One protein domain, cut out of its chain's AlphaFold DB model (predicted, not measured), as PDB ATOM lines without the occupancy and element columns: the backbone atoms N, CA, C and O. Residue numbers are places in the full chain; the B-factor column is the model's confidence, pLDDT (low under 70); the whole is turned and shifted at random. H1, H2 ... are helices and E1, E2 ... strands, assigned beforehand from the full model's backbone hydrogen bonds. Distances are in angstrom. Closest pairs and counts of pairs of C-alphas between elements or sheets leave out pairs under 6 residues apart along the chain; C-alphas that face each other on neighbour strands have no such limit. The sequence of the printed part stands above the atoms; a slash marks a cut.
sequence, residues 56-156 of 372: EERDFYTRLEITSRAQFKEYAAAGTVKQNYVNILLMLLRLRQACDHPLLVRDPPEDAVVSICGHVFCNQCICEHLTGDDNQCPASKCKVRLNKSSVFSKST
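Overview. This is residues 56 to 156 of the 372 residues of the protein "Helicase C-terminal domain-containing protein" of Hevea brasiliensis (UniProt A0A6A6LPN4). What shape do these coordinates make? Two lobes stand side by side, joined by residues 107 to 111: one is a small three-stranded sheet with H4 over one face and the long loop of residues 130 to 150, the other a long helical hairpin of H1 and H2 with the short H3 at one end. What is it built of? The printed part has 101 residues, mostly helix by class, with named elements in the order H1, H2, H3, E1, E2, H4, E3; the sheet runs E2, E1, E3 and is antiparallel throughout. How spread out is it? The whole is compact, with a radius of gyration of the C-alphas of 14.6 A and spans of 40 by 35 by 20 A.

Along the chain. Where are the strands? E1 is residues 112 to 115, 9.9 A from first to last C-alpha, beginning at (158.778, 211.239, 234.093). E2 is residues 120 to 122, and E3 is residues 151 to 153, ending at (156.605, 208.229, 228.694). Where are the helices? H4 is residues 123 to 129, 9.8 A long, and H3 is residues 102 to 106. H2 is residues 85 to 100, 23.1 A long, and H1 is residues 56 to 77, 31.7 A long, beginning at (163.499, 211.452, 260.393).

Arrangement. How do the strands pair? E1 and E2 form a hairpin, antiparallel at 131 degrees, with N 113 and O 121 2.9 A apart. E1 and E3 are antiparallel at 145 degrees, with N 114 and O 152 2.8 A apart. How does H4 stand to the sheet? It is on the sheet at a height of 8.5 A, over E2 and only just over E1, with 3 C-alphas there, and stands up from it at 44 degrees; the closest C-alphas of E1 and H4 are those of Val 113 and Asn 123, 5.5 A apart. E2, H4 and E3 form a split strand-helix-strand unit, two strands that follow each other among the strands with a helix between them in the chain and E1 between them in the sheet, and its crossover is right-handed. How do the other helices meet? H1 and H2 touch as a helical hairpin, a shallow tilt of 14 degrees, opposite ways, closest at the C-alphas of Tyr 61 and Ala 98, 6.0 A. H2 touches H3 with residues 94 to 98 alone, closest at the C-alphas of Gln 97 and Leu 104, 5.5 A. Are the helix backbones complete, and what stays apart? Every O i to N i+4 pair is within hydrogen-bond range in H1, H2, H3 and H4. H1 is apart from H4, and H2 and H4 are only just apart, closest at 8.4 A.

Size, cuts and confidence. How large is it? The two C-alphas farthest apart are those of Glu 56 and Asp 133, 41.8 A. Is it cut, and is any link long? The printed part has no cut, and the link from H4 to E3 is long, with 21 residues. Where is confidence low? The mean pLDDT of the printed part is 80.4, and 16 residues are under 70, among them 106 to 112, 132 to 134 and 154 to 156.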
ATOM      1  N   GLU A  56     163.492 212.172 261.673       89.44
ATOM      2  CA  GLU A  56     163.499 211.452 260.393       89.44
ATOM      3  C   GLU A  56     163.586 212.393 259.183       89.44
ATOM      4  O   GLU A  56     164.297 212.112 258.211       89.44
ATOM      5  N   GLU A  57     162.861 213.516 259.220       94.25
ATOM      6  CA  GLU A  57     162.937 214.546 258.182       94.25
ATOM      7  C   GLU A  57     164.314 215.211 258.171       94.25
ATOM      8  O   GLU A  57     164.888 215.424 257.097       94.25
ATOM      9  N   ARG A  58     164.876 215.485 259.355       96.56
ATOM     10  CA  ARG A  58     166.211 216.064 259.514       96.56
ATOM     11  C   ARG A  58     167.280 215.130 258.965       96.56
ATOM     12  O   ARG A  58     168.134 215.590 258.207       96.56
ATOM     13  N   ASP A  59     167.215 213.840 259.266       91.62
ATOM     14  CA  ASP A  59     168.148 212.833 258.752       91.62
ATOM     15  C   ASP A  59     168.041 212.667 257.235       91.62
ATOM     16  O   ASP A  59     169.045 212.531 256.523       91.62
ATOM     17  N   PHE A  60     166.818 212.680 256.702       90.25
ATOM     18  CA  PHE A  60     166.589 212.642 255.263       90.25
ATOM     19  C   PHE A  60     167.185 213.871 254.567       90.25
ATOM     20  O   PHE A  60     167.955 213.727 253.610       90.25
ATOM     21  N   TYR A  61     166.864 215.064 255.065       96.31
ATOM     22  CA  TYR A  61     167.337 216.327 254.513       96.31
ATOM     23  C   TYR A  61     168.863 216.442 254.599       96.31
ATOM     24  O   TYR A  61     169.508 216.761 253.603       96.31
ATOM     25  N   THR A  62     169.453 216.110 255.748       95.38
ATOM     26  CA  THR A  62     170.902 216.211 255.982       95.38
ATOM     27  C   THR A  62     171.687 215.328 255.016       95.38
ATOM     28  O   THR A  62     172.659 215.782 254.416       95.38
ATOM     29  N   ARG A  63     171.245 214.085 254.773       91.75
ATOM     30  CA  ARG A  63     171.892 213.207 253.780       91.75
ATOM     31  C   ARG A  63     171.815 213.772 252.363       91.75
ATOM     32  O   ARG A  63     172.805 213.721 251.624       91.75
ATOM     33  N   LEU A  64     170.655 214.311 251.983       91.19
ATOM     34  CA  LEU A  64     170.467 214.946 250.680       91.19
ATOM     35  C   LEU A  64     171.351 216.191 250.540       91.19
ATOM     36  O   LEU A  64     171.979 216.381 249.497       91.19
ATOM     37  N   GLU A  65     171.440 217.013 251.583       96.31
ATOM     38  CA  GLU A  65     172.268 218.216 251.605       96.31
ATOM     39  C   GLU A  65     173.757 217.886 251.544       96.31
ATOM     40  O   GLU A  65     174.448 218.460 250.710       96.31
ATOM     41  N   ILE A  66     174.249 216.929 252.334       93.69
ATOM     42  CA  ILE A  66     175.654 216.491 252.288       93.69
ATOM     43  C   ILE A  66     176.024 216.034 250.877       93.69
ATOM     44  O   ILE A  66     177.019 216.499 250.318       93.69
ATOM     45  N   THR A  67     175.194 215.176 250.277       88.75
ATOM     46  CA  THR A  67     175.416 214.670 248.914       88.75
ATOM     47  C   THR A  67     175.418 215.814 247.900       88.75
ATOM     48  O   THR A  67     176.319 215.917 247.069       88.75
ATOM     49  N   SER A  68     174.445 216.723 248.009       90.81
ATOM     50  CA  SER A  68     174.323 217.856 247.093       90.81
ATOM     51  C   SER A  68     175.505 218.825 247.226       90.81
ATOM     52  O   SER A  68     176.066 219.281 246.235       90.81
ATOM     53  N   ARG A  69     175.942 219.123 248.452       96.44
ATOM     54  CA  ARG A  69     177.096 219.993 248.702       96.44
ATOM     55  C   ARG A  69     178.399 219.355 248.221       96.44
ATOM     56  O   ARG A  69     179.230 220.061 247.659       96.44
ATOM     57  N   ALA A  70     178.579 218.044 248.394       93.19
ATOM     58  CA  ALA A  70     179.746 217.326 247.879       93.19
ATOM     59  C   ALA A  70     179.825 217.404 246.345       93.19
ATOM     60  O   ALA A  70     180.845 217.825 245.805       93.19
ATOM     61  N   GLN A  71     178.721 217.122 245.654       88.31
ATOM     62  CA  GLN A  71     178.658 217.221 244.195       88.31
ATOM     63  C   GLN A  71     178.891 218.659 243.697       88.31
ATOM     64  O   GLN A  71     179.605 218.878 242.720       88.31
ATOM     65  N   PHE A  72     178.344 219.667 244.386       93.69
ATOM     66  CA  PHE A  72     178.610 221.068 244.048       93.69
ATOM     67  C   PHE A  72     180.096 221.428 244.214       93.69
ATOM     68  O   PHE A  72     180.660 222.107 243.355       93.69
ATOM     69  N   LYS A  73     180.750 220.944 245.282       96.19
ATOM     70  CA  LYS A  73     182.193 221.137 245.510       96.19
ATOM     71  C   LYS A  73     183.036 220.559 244.378       96.19
ATOM     72  O   LYS A  73     183.989 221.210 243.963       96.19
ATOM     73  N   GLU A  74     182.676 219.389 243.853       93.88
ATOM     74  CA  GLU A  74     183.358 218.790 242.698       93.88
ATOM     75  C   GLU A  74     183.248 219.682 241.453       93.88
ATOM     76  O   GLU A  74     184.259 219.977 240.813       93.88
ATOM     77  N   TYR A  75     182.051 220.198 241.146       88.69
ATOM     78  CA  TYR A  75     181.869 221.138 240.033       88.69
ATOM     79  C   TYR A  75     182.637 222.448 240.228       88.69
ATOM     80  O   TYR A  75     183.197 222.980 239.266       88.69
ATOM     81  N   ALA A  76     182.673 222.972 241.455       93.75
ATOM     82  CA  ALA A  76     183.410 224.185 241.787       93.75
ATOM     83  C   ALA A  76     184.925 223.989 241.626       93.75
ATOM     84  O   ALA A  76     185.569 224.796 240.959       93.75
ATOM     85  N   ALA A  77     185.476 222.894 242.158       94.88
ATOM     86  CA  ALA A  77     186.897 222.562 242.047       94.88
ATOM     87  C   ALA A  77     187.330 222.317 240.592       94.88
ATOM     88  O   ALA A  77     188.424 222.715 240.198       94.88
ATOM     89  N   ALA A  78     186.458 221.721 239.776       91.69
ATOM     90  CA  ALA A  78     186.697 221.514 238.351       91.69
ATOM     91  C   ALA A  78     186.491 222.782 237.494       91.69
ATOM     92  O   ALA A  78     186.745 222.750 236.292       91.69
ATOM     93  N   GLY A  79     185.980 223.883 238.060       90.88
ATOM     94  CA  GLY A  79     185.634 225.089 237.301       90.88
ATOM     95  C   GLY A  79     184.444 224.912 236.344       90.88
ATOM     96  O   GLY A  79     184.276 225.705 235.420       90.88
ATOM     97  N   THR A  80     183.602 223.891 236.555       86.69
ATOM     98  CA  THR A  80     182.517 223.487 235.638       86.69
ATOM     99  C   THR A  80     181.106 223.851 236.124       86.69
ATOM    100  O   THR A  80     180.108 223.320 235.631       86.69
ATOM    101  N   VAL A  81     180.980 224.772 237.087       81.69
ATOM    102  CA  VAL A  81     179.685 225.191 237.670       81.69
ATOM    103  C   VAL A  81     178.709 225.704 236.604       81.69
ATOM    104  O   VAL A  81     177.526 225.373 236.636       81.69
ATOM    105  N   LYS A  82     179.186 226.498 235.636       75.31
ATOM    106  CA  LYS A  82     178.332 227.052 234.568       75.31
ATOM    107  C   LYS A  82     177.803 225.960 233.636       75.31
ATOM    108  O   LYS A  82     176.650 226.023 233.225       75.31
ATOM    109  N   GLN A  83     178.633 224.965 233.334       74.56
ATOM    110  CA  GLN A  83     178.308 223.822 232.484       74.56
ATOM    111  C   GLN A  83     177.302 222.896 233.178       74.56
ATOM    112  O   GLN A  83     176.398 222.375 232.537       74.56
ATOM    113  N   ASN A  84     177.397 222.765 234.503       70.12
ATOM    114  CA  ASN A  84     176.500 221.946 235.320       70.12
ATOM    115  C   ASN A  84     175.314 222.726 235.913       70.12
ATOM    116  O   ASN A  84     174.654 222.242 236.831       70.12
ATOM    117  N   TYR A  85     175.008 223.921 235.397       71.44
ATOM    118  CA  TYR A  85     174.006 224.820 235.978       71.44
ATOM    119  C   TYR A  85     172.630 224.157 236.157       71.44
ATOM    120  O   TYR A  85     172.027 224.280 237.219       71.44
ATOM    121  N   VAL A  86     172.152 223.397 235.165       69.94
ATOM    122  CA  VAL A  86     170.859 222.685 235.241       69.94
ATOM    123  C   VAL A  86     170.873 221.601 236.323       69.94
ATOM    124  O   VAL A  86     169.926 221.506 237.103       69.94
ATOM    125  N   ASN A  87     171.964 220.839 236.433       70.50
ATOM    126  CA  ASN A  87     172.130 219.819 237.472       70.50
ATOM    127  C   ASN A  87     172.112 220.449 238.872       70.50
ATOM    128  O   ASN A  87     171.439 219.952 239.770       70.50
ATOM    129  N   ILE A  88     172.773 221.596 239.038       78.31
ATOM    130  CA  ILE A  88     172.798 222.334 240.306       78.31
ATOM    131  C   ILE A  88     171.407 222.879 240.655       78.31
ATOM    132  O   ILE A  88     170.982 222.800 241.809       78.31
ATOM    133  N   LEU A  89     170.659 223.386 239.670       78.06
ATOM    134  CA  LEU A  89     169.269 223.796 239.883       78.06
ATOM    135  C   LEU A  89     168.373 222.615 240.272       78.06
ATOM    136  O   LEU A  89     167.495 222.781 241.117       78.06
ATOM    137  N   LEU A  90     168.604 221.427 239.708       77.62
ATOM    138  CA  LEU A  90     167.890 220.214 240.099       77.62
ATOM    139  C   LEU A  90     168.221 219.811 241.543       77.62
ATOM    140  O   LEU A  90     167.308 219.505 242.307       77.62
ATOM    141  N   MET A  91     169.490 219.872 241.955       85.38
ATOM    142  CA  MET A  91     169.898 219.628 243.347       85.38
ATOM    143  C   MET A  91     169.209 220.611 244.305       85.38
ATOM    144  O   MET A  91     168.630 220.205 245.312       85.38
ATOM    145  N   LEU A  92     169.190 221.900 243.953       86.75
ATOM    146  CA  LEU A  92     168.507 222.944 244.721       86.75
ATOM    147  C   LEU A  92     166.992 222.705 244.792       86.75
ATOM    148  O   LEU A  92     166.383 222.882 245.847       86.75
ATOM    149  N   LEU A  93     166.379 222.272 243.689       85.31
ATOM    150  CA  LEU A  93     164.971 221.883 243.652       85.31
ATOM    151  C   LEU A  93     164.690 220.721 244.610       85.31
ATOM    152  O   LEU A  93     163.720 220.799 245.360       85.31
ATOM    153  N   ARG A  94     165.536 219.681 244.628       87.75
ATOM    154  CA  ARG A  94     165.366 218.539 245.538       87.75
ATOM    155  C   ARG A  94     165.499 218.948 247.005       87.75
ATOM    156  O   ARG A  94     164.697 218.499 247.816       87.75
ATOM    157  N   LEU A  95     166.430 219.844 247.345       93.56
ATOM    158  CA  LEU A  95     166.535 220.388 248.706       93.56
ATOM    159  C   LEU A  95     165.277 221.164 249.115       93.56
ATOM    160  O   LEU A  95     164.783 220.989 250.224       93.56
ATOM    161  N   ARG A  96     164.710 221.972 248.210       94.25
ATOM    162  CA  ARG A  96     163.453 222.697 248.468       94.25
ATOM    163  C   ARG A  96     162.268 221.746 248.635       94.25
ATOM    164  O   ARG A  96     161.501 221.898 249.570       94.25
ATOM    165  N   GLN A  97     162.158 220.725 247.787       93.00
ATOM    166  CA  GLN A  97     161.140 219.677 247.925       93.00
ATOM    167  C   GLN A  97     161.264 218.921 249.255       93.00
ATOM    168  O   GLN A  97     160.249 218.616 249.873       93.00
ATOM    169  N   ALA A  98     162.490 218.658 249.719       94.19
ATOM    170  CA  ALA A  98     162.743 218.022 251.010       94.19
ATOM    171  C   ALA A  98     162.296 218.885 252.202       94.19
ATOM    172  O   ALA A  98     161.916 218.324 253.224       94.19
ATOM    173  N   CYS A  99     162.321 220.218 252.069       96.75
ATOM    174  CA  CYS A  99     161.782 221.150 253.074       96.75
ATOM    175  C   CYS A  99     160.268 221.037 253.224       96.75
ATOM    176  O   CYS A  99     159.728 221.296 254.296       96.75
ATOM    177  N   ASP A 100     159.588 220.633 252.159       95.19
ATOM    178  CA  ASP A 100     158.142 220.535 252.145       95.19
ATOM    179  C   ASP A 100     157.639 219.163 252.514       95.19
ATOM    180  O   ASP A 100     156.821 219.036 253.424       95.19
ATOM    181  N   HIS A 101     158.124 218.138 251.816       93.44
ATOM    182  CA  HIS A 101     157.764 216.767 252.108       93.44
ATOM    183  C   HIS A 101     158.745 215.771 251.463       93.44
ATOM    184  O   HIS A 101     158.957 215.829 250.247       93.44
ATOM    185  N   PRO A 102     159.277 214.770 252.195       89.56
ATOM    186  CA  PRO A 102     160.224 213.789 251.644       89.56
ATOM    187  C   PRO A 102     159.734 213.044 250.389       89.56
ATOM    188  O   PRO A 102     160.528 212.740 249.495       89.56
ATOM    189  N   LEU A 103     158.428 212.769 250.281       87.88
ATOM    190  CA  LEU A 103     157.830 212.136 249.089       87.88
ATOM    191  C   LEU A 103     157.994 212.970 247.807       87.88
ATOM    192  O   LEU A 103     158.176 212.389 246.743       87.88
ATOM    193  N   LEU A 104     158.050 214.306 247.892       88.94
ATOM    194  CA  LEU A 104     158.263 215.167 246.717       88.94
ATOM    195  C   LEU A 104     159.644 214.960 246.079       88.94
ATOM    196  O   LEU A 104     159.835 215.233 244.894       88.94
ATOM    197  N   VAL A 105     160.615 214.488 246.864       83.62
ATOM    198  CA  VAL A 105     161.977 214.195 246.398       83.62
ATOM    199  C   VAL A 105     162.058 212.815 245.756       83.62
ATOM    200  O   VAL A 105     162.781 212.637 244.777       83.62
ATOM    201  N   ARG A 106     161.340 211.840 246.329       63.03
ATOM    202  CA  ARG A 106     161.350 210.435 245.894       63.03
ATOM    203  C   ARG A 106     160.545 210.207 244.619       63.03
ATOM    204  O   ARG A 106     160.787 209.217 243.934       63.03
ATOM    205  N   ASP A 107     159.648 211.129 244.284       49.75
ATOM    206  CA  ASP A 107     158.867 211.033 243.065       49.75
ATOM    207  C   ASP A 107     159.720 211.360 241.824       49.75
ATOM    208  O   ASP A 107     160.469 212.360 241.785       49.75
ATOM    209  N   PRO A 108     159.609 210.529 240.771       47.47
ATOM    210  CA  PRO A 108     160.104 210.918 239.473       47.47
ATOM    211  C   PRO A 108     159.323 212.170 239.010       47.47
ATOM    212  O   PRO A 108     158.177 212.371 239.411       47.47
ATOM    213  N   PRO A 109     159.959 213.065 238.241       52.03
ATOM    214  CA  PRO A 109     159.395 214.362 237.839       52.03
ATOM    215  C   PRO A 109     157.983 214.244 237.233       52.03
ATOM    216  O   PRO A 109     157.647 213.206 236.682       52.03
ATOM    217  N   GLU A 110     157.159 215.303 237.306       53.47
ATOM    218  CA  GLU A 110     155.752 215.277 236.831       53.47
ATOM    219  C   GLU A 110     155.602 214.754 235.381       53.47
ATOM    220  O   GLU A 110     154.604 214.113 235.064       53.47
ATOM    221  N   ASP A 111     156.619 214.953 234.533       63.53
ATOM    222  CA  ASP A 111     156.761 214.353 233.198       63.53
ATOM    223  C   ASP A 111     157.926 213.349 233.187       63.53
ATOM    224  O   ASP A 111     158.988 213.570 232.602       63.53
ATOM    225  N   ALA A 112     157.775 212.281 233.966       67.44
ATOM    226  CA  ALA A 112     158.778 211.239 234.093       67.44
ATOM    227  C   ALA A 112     158.826 210.367 232.840       67.44
ATOM    228  O   ALA A 112     157.814 209.821 232.392       67.44
ATOM    229  N   VAL A 113     160.036 210.157 232.342       73.12
ATOM    230  CA  VAL A 113     160.319 209.239 231.248       73.12
ATOM    231  C   VAL A 113     161.350 208.208 231.668       73.12
ATOM    232  O   VAL A 113     162.286 208.511 232.409       73.12
ATOM    233  N   VAL A 114     161.177 206.982 231.189       74.94
ATOM    234  CA  VAL A 114     162.074 205.860 231.459       74.94
ATOM    235  C   VAL A 114     162.917 205.612 230.220       74.94
ATOM    236  O   VAL A 114     162.403 205.400 229.127       74.94
ATOM    237  N   SER A 115     164.228 205.666 230.381       80.94
ATOM    238  CA  SER A 115     165.173 205.311 229.321       80.94
ATOM    239  C   SER A 115     165.252 203.792 229.113       80.94
ATOM    240  O   SER A 115     164.934 203.019 230.016       80.94
ATOM    241  N   ILE A 116     165.767 203.341 227.962       77.00
ATOM    242  CA  ILE A 116     166.036 201.908 227.693       77.00
ATOM    243  C   ILE A 116     166.959 201.233 228.721       77.00
ATOM    244  O   ILE A 116     166.946 200.016 228.854       77.00
ATOM    245  N   CYS A 117     167.761 202.003 229.461       81.94
ATOM    246  CA  CYS A 117     168.611 201.485 230.530       81.94
ATOM    247  C   CYS A 117     167.932 201.486 231.907       81.94
ATOM    248  O   CYS A 117     168.610 201.300 232.914       81.94
ATOM    249  N   GLY A 118     166.616 201.723 231.964       65.50
ATOM    250  CA  GLY A 118     165.809 201.659 233.185       65.50
ATOM    251  C   GLY A 118     165.921 202.881 234.099       65.50
ATOM    252  O   GLY A 118     165.304 202.907 235.159       65.50
ATOM    253  N   HIS A 119     166.678 203.910 233.710       76.62
ATOM    254  CA  HIS A 119     166.806 205.139 234.493       76.62
ATOM    255  C   HIS A 119     165.667 206.110 234.185       76.62
ATOM    256  O   HIS A 119     165.264 206.248 233.025       76.62
ATOM    257  N   VAL A 120     165.184 206.794 235.226       73.19
ATOM    258  CA  VAL A 120     164.039 207.708 235.161       73.19
ATOM    259  C   VAL A 120     164.509 209.159 235.170       73.19
ATOM    260  O   VAL A 120     165.289 209.560 236.034       73.19
ATOM    261  N   PHE A 121     164.001 209.957 234.233       76.44
ATOM    262  CA  PHE A 121     164.362 211.363 234.056       76.44
ATOM    263  C   PHE A 121     163.124 212.241 233.895       76.44
ATOM    264  O   PHE A 121     162.034 211.751 233.625       76.44
ATOM    265  N   CYS A 122     163.302 213.556 234.020       78.44
ATOM    266  CA  CYS A 122     162.323 214.521 233.518       78.44
ATOM    267  C   CYS A 122     162.426 214.552 231.997       78.44
ATOM    268  O   CYS A 122     163.535 214.698 231.484       78.44
ATOM    269  N   ASN A 123     161.298 214.462 231.299       75.94
ATOM    270  CA  ASN A 123     161.212 214.495 229.844       75.94
ATOM    271  C   ASN A 123     161.901 215.728 229.261       75.94
ATOM    272  O   ASN A 123     162.762 215.599 228.396       75.94
ATOM    273  N   GLN A 124     161.612 216.914 229.804       72.50
ATOM    274  CA  GLN A 124     162.247 218.142 229.341       72.50
ATOM    275  C   GLN A 124     163.769 218.101 229.543       72.50
ATOM    276  O   GLN A 124     164.517 218.383 228.611       72.50
ATOM    277  N   CYS A 125     164.239 217.683 230.724       71.19
ATOM    278  CA  CYS A 125     165.672 217.651 231.027       71.19
ATOM    279  C   CYS A 125     166.434 216.626 230.173       71.19
ATOM    280  O   CYS A 125     167.532 216.923 229.711       71.19
ATOM    281  N   ILE A 126     165.872 215.433 229.943       79.94
ATOM    282  CA  ILE A 126     166.520 214.438 229.080       79.94
ATOM    283  C   ILE A 126     166.419 214.834 227.606       79.94
ATOM    284  O   ILE A 126     167.375 214.637 226.867       79.94
ATOM    285  N   CYS A 127     165.321 215.454 227.168       76.69
ATOM    286  CA  CYS A 127     165.202 215.961 225.805       76.69
ATOM    287  C   CYS A 127     166.211 217.075 225.516       76.69
ATOM    288  O   CYS A 127     166.761 217.088 224.421       76.69
ATOM    289  N   GLU A 128     166.463 217.974 226.472       76.88
ATOM    290  CA  GLU A 128     167.523 218.985 226.377       76.88
ATOM    291  C   GLU A 128     168.912 218.327 226.355       76.88
ATOM    292  O   GLU A 128     169.713 218.623 225.471       76.88
ATOM    293  N   HIS A 129     169.186 217.365 227.243       78.75
ATOM    294  CA  HIS A 129     170.455 216.620 227.261       78.75
ATOM    295  C   HIS A 129     170.754 215.904 225.930       78.75
ATOM    296  O   HIS A 129     171.861 215.996 225.411       78.75
ATOM    297  N   LEU A 130     169.747 215.271 225.321       78.44
ATOM    298  CA  LEU A 130     169.851 214.567 224.031       78.44
ATOM    299  C   LEU A 130     169.868 215.494 222.800       78.44
ATOM    300  O   LEU A 130     169.735 215.021 221.671       78.44
ATOM    301  N   THR A 131     169.969 216.813 222.993       76.38
ATOM    302  CA  THR A 131     170.269 217.759 221.902       76.38
ATOM    303  C   THR A 131     171.749 218.137 221.819       76.38
ATOM    304  O   THR A 131     172.135 218.782 220.848       76.38
ATOM    305  N   GLY A 132     172.569 217.738 222.800       68.69
ATOM    306  CA  GLY A 132     174.028 217.883 222.752       68.69
ATOM    307  C   GLY A 132     174.730 216.759 221.976       68.69
ATOM    308  O   GLY A 132     174.103 215.789 221.554       68.69
ATOM    309  N   ASP A 133     176.053 216.874 221.824       62.44
ATOM    310  CA  ASP A 133     176.869 215.910 221.062       62.44
ATOM    311  C   ASP A 133     177.036 214.554 221.776       62.44
ATOM    312  O   ASP A 133     177.234 213.519 221.133       62.44
ATOM    313  N   ASP A 134     176.919 214.536 223.109       65.12
ATOM    314  CA  ASP A 134     177.114 213.339 223.926       65.12
ATOM    315  C   ASP A 134     175.771 212.737 224.360       65.12
ATOM    316  O   ASP A 134     175.232 212.973 225.441       65.12
ATOM    317  N   ASN A 135     175.237 211.901 223.474       79.44
ATOM    318  CA  ASN A 135     174.000 211.136 223.626       79.44
ATOM    319  C   ASN A 135     174.114 209.991 224.655       79.44
ATOM    320  O   ASN A 135     173.645 208.885 224.410       79.44
ATOM    321  N   GLN A 136     174.786 210.195 225.788       86.12
ATOM    322  CA  GLN A 136     174.956 209.193 226.845       86.12
ATOM    323  C   GLN A 136     173.967 209.409 227.991       86.12
ATOM    324  O   GLN A 136     173.580 210.536 228.295       86.12
ATOM    325  N   CYS A 137     173.563 208.315 228.636       83.38
ATOM    326  CA  CYS A 137     172.707 208.338 229.813       83.38
ATOM    327  C   CYS A 137     173.310 209.230 230.918       83.38
ATOM    328  O   CYS A 137     174.452 209.001 231.311       83.38
ATOM    329  N   PRO A 138     172.553 210.193 231.480       81.06
ATOM    330  CA  PRO A 138     173.052 211.069 232.547       81.06
ATOM    331  C   PRO A 138     173.378 210.372 233.879       81.06
ATOM    332  O   PRO A 138     173.943 210.993 234.778       81.06
ATOM    333  N   ALA A 139     172.988 209.106 234.064       78.50
ATOM    334  CA  ALA A 139     173.253 208.383 235.304       78.50
ATOM    335  C   ALA A 139     174.750 208.041 235.431       78.50
ATOM    336  O   ALA A 139     175.331 207.412 234.554       78.50
ATOM    337  N   SER A 140     175.362 208.390 236.568       69.00
ATOM    338  CA  SER A 140     176.823 208.403 236.789       69.00
ATOM    339  C   SER A 140     177.569 207.078 236.560       69.00
ATOM    340  O   SER A 140     178.782 207.081 236.370       69.00
ATOM    341  N   LYS A 141     176.869 205.938 236.563       78.62
ATOM    342  CA  LYS A 141     177.436 204.601 236.295       78.62
ATOM    343  C   LYS A 141     176.884 203.953 235.021       78.62
ATOM    344  O   LYS A 141     177.175 202.791 234.746       78.62
ATOM    345  N   CYS A 142     176.084 204.676 234.244       72.56
ATOM    346  CA  CYS A 142     175.419 204.166 233.056       72.56
ATOM    347  C   CYS A 142     176.058 204.755 231.796       72.56
ATOM    348  O   CYS A 142     175.952 205.945 231.539       72.56
ATOM    349  N   LYS A 143     176.688 203.910 230.976       85.06
ATOM    350  CA  LYS A 143     177.317 204.321 229.703       85.06
ATOM    351  C   LYS A 143     176.425 204.083 228.481       85.06
ATOM    352  O   LYS A 143     176.894 204.095 227.347       85.06
ATOM    353  N   VAL A 144     175.144 203.788 228.705       84.94
ATOM    354  CA  VAL A 144     174.207 203.483 227.619       84.94
ATOM    355  C   VAL A 144     173.951 204.752 226.817       84.94
ATOM    356  O   VAL A 144     173.623 205.789 227.390       84.94
ATOM    357  N   ARG A 145     174.092 204.666 225.492       86.12
ATOM    358  CA  ARG A 145     173.707 205.754 224.593       86.12
ATOM    359  C   ARG A 145     172.190 205.808 224.446       86.12
ATOM    360  O   ARG A 145     171.549 204.780 224.257       86.12
ATOM    361  N   LEU A 146     171.640 207.007 224.530       83.94
ATOM    362  CA  LEU A 146     170.222 207.304 224.441       83.94
ATOM    363  C   LEU A 146     169.950 208.183 223.217       83.94
ATOM    364  O   LEU A 146     170.803 208.929 222.756       83.94
ATOM    365  N   ASN A 147     168.740 208.106 222.688       79.81
ATOM    366  CA  ASN A 147     168.198 209.013 221.688       79.81
ATOM    367  C   ASN A 147     166.745 209.348 222.066       79.81
ATOM    368  O   ASN A 147     166.170 208.725 222.958       79.81
ATOM    369  N   LYS A 148     166.130 210.343 221.414       73.81
ATOM    370  CA  LYS A 148     164.763 210.773 221.773       73.81
ATOM    371  C   LYS A 148     163.724 209.648 221.660       73.81
ATOM    372  O   LYS A 148     162.757 209.649 222.408       73.81
ATOM    373  N   SER A 149     163.937 208.673 220.775       74.69
ATOM    374  CA  SER A 149     163.083 207.485 220.635       74.69
ATOM    375  C   SER A 149     163.342 206.387 221.677       74.69
ATOM    376  O   SER A 149     162.540 205.468 221.788       74.69
ATOM    377  N   SER A 150     164.432 206.455 222.449       72.44
ATOM    378  CA  SER A 150     164.814 205.452 223.457       72.44
ATOM    379  C   SER A 150     164.422 205.867 224.881       72.44
ATOM    380  O   SER A 150     165.061 205.462 225.860       72.44
ATOM    381  N   VAL A 151     163.434 206.752 224.982       79.31
ATOM    382  CA  VAL A 151     162.948 207.371 226.208       79.31
ATOM    383  C   VAL A 151     161.421 207.296 226.173       79.31
ATOM    384  O   VAL A 151     160.786 207.847 225.280       79.31
ATOM    385  N   PHE A 152     160.832 206.570 227.119       74.88
ATOM    386  CA  PHE A 152     159.419 206.202 227.102       74.88
ATOM    387  C   PHE A 152     158.641 206.957 228.172       74.88
ATOM    388  O   PHE A 152     159.000 206.937 229.351       74.88
ATOM    389  N   SER A 153     157.548 207.602 227.766       71.44
ATOM    390  CA  SER A 153     156.605 208.229 228.694       71.44
ATOM    391  C   SER A 153     155.784 207.183 229.448       71.44
ATOM    392  O   SER A 153     155.582 206.062 228.971       71.44
ATOM    393  N   LYS A 154     155.221 207.575 230.595       56.69
ATOM    394  CA  LYS A 154     154.262 206.748 231.345       56.69
ATOM    395  C   LYS A 154     153.070 206.304 230.482       56.69
ATOM    396  O   LYS A 154     152.643 205.160 230.581       56.69
ATOM    397  N   SER A 155     152.572 207.171 229.597       56.44
ATOM    398  CA  SER A 155     151.519 206.833 228.627       56.44
ATOM    399  C   SER A 155     151.946 205.748 227.637       56.44
ATOM    400  O   SER A 155     151.179 204.822 227.407       56.44
ATOM    401  N   THR A 156     153.172 205.826 227.104       61.00
ATOM    402  CA  THR A 156     153.720 204.847 226.148       61.00
ATOM    403  C   THR A 156     153.903 203.473 226.792       61.00
ATOM    404  O   THR A 156     153.556 202.459 226.195       61.00
TER     405      THR A 156